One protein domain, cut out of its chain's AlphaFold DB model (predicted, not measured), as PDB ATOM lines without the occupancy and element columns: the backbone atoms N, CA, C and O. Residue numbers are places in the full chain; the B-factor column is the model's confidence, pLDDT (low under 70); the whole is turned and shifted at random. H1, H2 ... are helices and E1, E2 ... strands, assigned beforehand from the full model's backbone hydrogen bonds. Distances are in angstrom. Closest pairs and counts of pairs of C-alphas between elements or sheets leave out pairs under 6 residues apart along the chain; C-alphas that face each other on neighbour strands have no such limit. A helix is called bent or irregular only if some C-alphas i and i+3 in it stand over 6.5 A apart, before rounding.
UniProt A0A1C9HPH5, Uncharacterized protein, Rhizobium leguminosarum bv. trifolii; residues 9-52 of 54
ATOM      1  N   PRO A   9      25.996  11.933  17.302       92.31
ATOM      2  CA  PRO A   9      24.665  11.734  16.745       92.31
ATOM      3  C   PRO A   9      23.660  12.694  17.385       92.31
ATOM      4  O   PRO A   9      23.767  13.017  18.571       92.31
ATOM      5  N   MET A  10      22.651  13.105  16.624       90.50
ATOM      6  CA  MET A  10      21.580  13.968  17.117       90.50
ATOM      7  C   MET A  10      20.330  13.825  16.242       90.50
ATOM      8  O   MET A  10      20.428  13.571  15.045       90.50
ATOM      9  N   GLY A  11      19.153  14.006  16.840       92.12
ATOM     10  CA  GLY A  11      17.862  13.992  16.146       92.12
ATOM     11  C   GLY A  11      17.153  15.342  16.227       92.12
ATOM     12  O   GLY A  11      17.554  16.226  16.986       92.12
ATOM     13  N   GLY A  12      16.076  15.504  15.460       92.06
ATOM     14  CA  GLY A  12      15.292  16.740  15.446       92.06
ATOM     15  C   GLY A  12      15.893  17.852  14.584       92.06
ATOM     16  O   GLY A  12      15.590  19.021  14.799       92.06
ATOM     17  N   THR A  13      16.745  17.513  13.619       93.69
ATOM     18  CA  THR A  13      17.461  18.488  12.779       93.69
ATOM     19  C   THR A  13      16.532  19.301  11.873       93.69
ATOM     20  O   THR A  13      16.866  20.425  11.510       93.69
ATOM     21  N   ILE A  14      15.368  18.755  11.507       93.25
ATOM     22  CA  ILE A  14      14.424  19.402  10.587       93.25
ATOM     23  C   ILE A  14      13.543  20.420  11.327       93.25
ATOM     24  O   ILE A  14      13.400  21.553  10.875       93.25
ATOM     25  N   ASP A  15      12.944  20.025  12.453       94.88
ATOM     26  CA  ASP A  15      11.911  20.806  13.159       94.88
ATOM     27  C   ASP A  15      11.961  20.682  14.697       94.88
ATOM     28  O   ASP A  15      10.999  21.002  15.397       94.88
ATOM     29  N   GLY A  16      13.069  20.182  15.246       93.38
ATOM     30  CA  GLY A  16      13.218  19.878  16.671       93.38
ATOM     31  C   GLY A  16      12.623  18.532  17.100       93.38
ATOM     32  O   GLY A  16      12.722  18.182  18.275       93.38
ATOM     33  N   LYS A  17      12.017  17.766  16.180       93.31
ATOM     34  CA  LYS A  17      11.458  16.427  16.450       93.31
ATOM     35  C   LYS A  17      11.917  15.372  15.448       93.31
ATOM     36  O   LYS A  17      12.184  14.241  15.835       93.31
ATOM     37  N   THR A  18      11.996  15.742  14.177       93.69
ATOM     38  CA  THR A  18      12.300  14.854  13.053       93.69
ATOM     39  C   THR A  18      13.657  15.159  12.427       93.69
ATOM     40  O   THR A  18      14.160  16.283  12.488       93.69
ATOM     41  N   GLY A  19      14.249  14.132  11.814       92.69
ATOM     42  CA  GLY A  19      15.508  14.214  11.082       92.69
ATOM     43  C   GLY A  19      16.730  13.902  11.936       92.69
ATOM     44  O   GLY A  19      17.015  14.595  12.915       92.69
ATOM     45  N   ASP A  20      17.476  12.892  11.507       92.81
ATOM     46  CA  ASP A  20      18.731  12.473  12.120       92.81
ATOM     47  C   ASP A  20      19.915  13.203  11.479       92.81
ATOM     48  O   ASP A  20      19.934  13.448  10.270       92.81
ATOM     49  N   HIS A  21      20.921  13.543  12.280       92.75
ATOM     50  CA  HIS A  21      22.222  13.973  11.790       92.75
ATOM     51  C   HIS A  21      23.357  13.310  12.561       92.75
ATOM     52  O   HIS A  21      23.228  12.905  13.717       92.75
ATOM     53  N   VAL A  22      24.505  13.240  11.896       94.12
ATOM     54  CA  VAL A  22      25.755  12.755  12.467       94.12
ATOM     55  C   VAL A  22      26.827  13.794  12.181       94.12
ATOM     56  O   VAL A  22      27.065  14.137  11.025       94.12
ATOM     57  N   LEU A  23      27.473  14.298  13.231       94.38
ATOM     58  CA  LEU A  23      28.598  15.218  13.115       94.38
ATOM     59  C   LEU A  23      29.921  14.478  13.345       94.38
ATOM     60  O   LEU A  23      30.078  13.709  14.300       94.38
ATOM     61  N   LEU A  24      30.879  14.742  12.456       95.00
ATOM     62  CA  LEU A  24      32.269  14.311  12.550       95.00
ATOM     63  C   LEU A  24      33.140  15.519  12.905       95.00
ATOM     64  O   LEU A  24      32.993  16.582  12.310       95.00
ATOM     65  N   ALA A  25      34.062  15.343  13.850       94.44
ATOM     66  CA  ALA A  25      34.999  16.384  14.272       94.44
ATOM     67  C   ALA A  25      36.447  15.862  14.224       94.44
ATOM     68  O   ALA A  25      37.039  15.593  15.272       94.44
ATOM     69  N   PRO A  26      37.015  15.641  13.023       94.12
ATOM     70  CA  PRO A  26      38.407  15.232  12.898       94.12
ATOM     71  C   PRO A  26      39.355  16.355  13.364       94.12
ATOM     72  O   PRO A  26      39.033  17.537  13.223       94.12
ATOM     73  N   PRO A  27      40.531  16.018  13.920       94.25
ATOM     74  CA  PRO A  27      41.523  17.014  14.313       94.25
ATOM     75  C   PRO A  27      42.208  17.633  13.083       94.25
ATOM     76  O   PRO A  27      42.287  17.013  12.030       94.25
ATOM     77  N   PHE A  28      42.813  18.816  13.231       96.06
ATOM     78  CA  PHE A  28      43.537  19.483  12.132       96.06
ATOM     79  C   PHE A  28      44.747  18.703  11.590       96.06
ATOM     80  O   PHE A  28      45.202  18.977  10.487       96.06
ATOM     81  N   ILE A  29      45.276  17.752  12.361       97.19
ATOM     82  CA  ILE A  29      46.415  16.901  11.979       97.19
ATOM     83  C   ILE A  29      46.001  15.636  11.208       97.19
ATOM     84  O   ILE A  29      46.835  14.759  10.996       97.19
ATOM     85  N   VAL A  30      44.716  15.502  10.863       97.44
ATOM     86  CA  VAL A  30      44.174  14.350  10.132       97.44
ATOM     87  C   VAL A  30      44.825  14.217   8.753       97.44
ATOM     88  O   VAL A  30      45.068  15.214   8.074       97.44
ATOM     89  N   THR A  31      45.115  12.986   8.339       98.44
ATOM     90  CA  THR A  31      45.642  12.684   7.001       98.44
ATOM     91  C   THR A  31      44.532  12.226   6.058       98.44
ATOM     92  O   THR A  31      43.482  11.775   6.514       98.44
ATOM     93  N   ASP A  32      44.777  12.249   4.747       98.25
ATOM     94  CA  ASP A  32      43.823  11.738   3.748       98.25
ATOM     95  C   ASP A  32      43.408  10.287   4.044       98.25
ATOM     96  O   ASP A  32      42.229   9.948   4.015       98.25
ATOM     97  N   ARG A  33      44.361   9.447   4.470       98.25
ATOM     98  CA  ARG A  33      44.092   8.052   4.848       98.25
ATOM     99  C   ARG A  33      43.174   7.931   6.067       98.25
ATOM    100  O   ARG A  33      42.383   6.989   6.168       98.25
ATOM    101  N   ASP A  34      43.300   8.846   7.024       97.31
ATOM    102  CA  ASP A  34      42.412   8.872   8.185       97.31
ATOM    103  C   ASP A  34      40.993   9.269   7.758       97.31
ATOM    104  O   ASP A  34      40.029   8.687   8.254       97.31
ATOM    105  N   ILE A  35      40.857  10.201   6.805       97.62
ATOM    106  CA  ILE A  35      39.563  10.573   6.219       97.62
ATOM    107  C   ILE A  35      38.933   9.386   5.491       97.62
ATOM    108  O   ILE A  35      37.773   9.079   5.767       97.62
ATOM    109  N   ASP A  36      39.689   8.670   4.654       98.06
ATOM    110  CA  ASP A  36      39.201   7.460   3.977       98.06
ATOM    111  C   ASP A  36      38.655   6.444   4.990       98.06
ATOM    112  O   ASP A  36      37.538   5.947   4.861       98.06
ATOM    113  N   THR A  37      39.409   6.220   6.071       97.12
ATOM    114  CA  THR A  37      39.018   5.307   7.153       97.12
ATOM    115  C   THR A  37      37.740   5.768   7.867       97.12
ATOM    116  O   THR A  37      36.904   4.945   8.247       97.12
ATOM    117  N   ILE A  38      37.577   7.077   8.092       96.75
ATOM    118  CA  ILE A  38      36.369   7.648   8.703       96.75
ATOM    119  C   ILE A  38      35.160   7.428   7.791       96.75
ATOM    120  O   ILE A  38      34.113   6.991   8.274       96.75
ATOM    121  N   VAL A  39      35.305   7.710   6.494       96.69
ATOM    122  CA  VAL A  39      34.229   7.575   5.504       96.69
ATOM    123  C   VAL A  39      33.797   6.117   5.368       96.69
ATOM    124  O   VAL A  39      32.605   5.842   5.472       96.69
ATOM    125  N   GLU A  40      34.744   5.185   5.226       97.38
ATOM    126  CA  GLU A  40      34.467   3.744   5.133       97.38
ATOM    127  C   GLU A  40      33.680   3.249   6.355       97.38
ATOM    128  O   GLU A  40      32.598   2.674   6.238       97.38
ATOM    129  N   ARG A  41      34.170   3.557   7.562       96.50
ATOM    130  CA  ARG A  41      33.530   3.116   8.813       96.50
ATOM    131  C   ARG A  41      32.145   3.713   9.016       96.50
ATOM    132  O   ARG A  41      31.284   3.045   9.596       96.50
ATOM    133  N   LEU A  42      31.951   4.971   8.619       95.94
ATOM    134  CA  LEU A  42      30.657   5.634   8.723       95.94
ATOM    135  C   LEU A  42      29.666   5.057   7.707       95.94
ATOM    136  O   LEU A  42      28.542   4.751   8.098       95.94
ATOM    137  N   GLY A  43      30.087   4.871   6.454       95.62
ATOM    138  CA  GLY A  43      29.268   4.268   5.398       95.62
ATOM    139  C   GLY A  43      28.743   2.898   5.817       95.62
ATOM    140  O   GLY A  43      27.535   2.706   5.923       95.62
ATOM    141  N   ASP A  44      29.640   2.010   6.239       95.56
ATOM    142  CA  ASP A  44      29.283   0.684   6.742       95.56
ATOM    143  C   ASP A  44      28.297   0.704   7.930       95.56
ATOM    144  O   ASP A  44      27.520  -0.237   8.154       95.56
ATOM    145  N   ALA A  45      28.400   1.720   8.793       93.81
ATOM    146  CA  ALA A  45      27.507   1.879   9.934       93.81
ATOM    147  C   ALA A  45      26.103   2.285   9.481       93.81
ATOM    148  O   ALA A  45      25.126   1.731   9.987       93.81
ATOM    149  N   ILE A  46      26.022   3.224   8.534       93.25
ATOM    150  CA  ILE A  46      24.767   3.704   7.955       93.25
ATOM    151  C   ILE A  46      24.092   2.573   7.187       93.25
ATOM    152  O   ILE A  46      22.935   2.279   7.478       93.25
ATOM    153  N   ASP A  47      24.815   1.885   6.301       94.62
ATOM    154  CA  ASP A  47      24.280   0.788   5.490       94.62
ATOM    155  C   ASP A  47      23.641  -0.293   6.366       94.62
ATOM    156  O   ASP A  47      22.506  -0.705   6.136       94.62
ATOM    157  N   MET A  48      24.319  -0.695   7.444       92.81
ATOM    158  CA  MET A  48      23.750  -1.648   8.399       92.81
ATOM    159  C   MET A  48      22.534  -1.110   9.152       92.81
ATOM    160  O   MET A  48      21.615  -1.876   9.435       92.81
ATOM    161  N   ALA A  49      22.534   0.173   9.522       90.50
ATOM    162  CA  ALA A  49      21.413   0.776  10.236       90.50
ATOM    163  C   ALA A  49      20.158   0.847   9.355       90.50
ATOM    164  O   ALA A  49      19.054   0.627   9.850       90.50
ATOM    165  N   VAL A  50      20.326   1.115   8.056       92.25
ATOM    166  CA  VAL A  50      19.208   1.251   7.112       92.25
ATOM    167  C   VAL A  50      18.808  -0.060   6.438       92.25
ATOM    168  O   VAL A  50      17.693  -0.152   5.935       92.25
ATOM    169  N   ALA A  51      19.650  -1.099   6.467       93.31
ATOM    170  CA  ALA A  51      19.346  -2.404   5.871       93.31
ATOM    171  C   ALA A  51      18.052  -3.050   6.409       93.31
ATOM    172  O   ALA A  51      17.424  -3.835   5.706       93.31
ATOM    173  N   GLY A  52      17.646  -2.725   7.643       83.31
ATOM    174  CA  GLY A  52      16.399  -3.204   8.253       83.31
ATOM    175  C   GLY A  52      15.164  -2.334   7.986       83.31
ATOM    176  O   GLY A  52      14.108  -2.624   8.538       83.31
TER     177      GLY A  52
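AT A GLANCE: This is residues 9 to 52 of the 54 residues of an uncharacterized protein of Rhizobium leguminosarum bv. trifolii (UniProt A0A1C9HPH5). The chain runs out and folds back as a loose, flat, open V: one arm is a small two-stranded hairpin, E1 and E2, with the extended stretch of residues 24 to 31 leading away from it, and the other arm is the single long helix H1. The wide loop of residues 12 to 19 forms the head of the hairpin, residues 27 to 33 stand free at the turn between the arms, and residues 43 to 52, which belong to H1, stand free at the other end of the helix. The printed part has 44 residues with two named strands and one named helix, in the order E1, E2, H1; the sheet has the order E1 - E2 and is antiparallel, and the class is mixed, helices and strands. The whole is loose, with a radius of gyration of the C-alphas of 13.2 A, and the C-alphas span 36 by 26 by 10 A.

HOW THE PARTS SIT: Strand E1, residues 9 to 11, and strand E2, residues 20 to 23, are antiparallel neighbours and form a hairpin. The angle between their N-to-C directions is 150 degrees. The C-alphas of Gly 11 and Asp 20 face each other at 4.4 A, and those of Pro 9 and Val 22 at 4.5 A. N 21 and O 10 are within hydrogen-bond range at 2.8 A, and so are N 10 and O 21 at 3.0 A. Helix H1, residues 32 to 52, is apart from E1. In the backbone of H1, 16 of 17 O i to N i+4 pairs are within hydrogen-bond range.

IN THESE COORDINATES: E1, Pro 9 to Gly 11, begins with C-alpha 9 at (24.665, 11.734, 16.745) and measures 7.2 A from first to last C-alpha. E2, Asp 20 to Leu 23, measures 10.3 A and ends with C-alpha 23 at (28.598, 15.218, 13.115). H1, Asp 32 to Gly 52, measures 31.6 A, from C-alpha 32 at (43.823, 11.738, 3.748) to C-alpha 52 at (16.399, -3.204, 8.253). H1 is irregular, but only just: C-alphas 49 and 52 are 6.7 A apart.

THE WHOLE: The two C-alphas farthest apart are those of Ile 29 and Gly 52, at 36.3 A, while the first and last printed C-alphas, of Pro 9 and Gly 52, are 19.1 A apart. The printed part has no cut. The links from E1 to E2 and from E2 to H1 are both short, with 8 residues each, and no link is long. The mean pLDDT of the printed part is 94.5, and no printed residue is under 70.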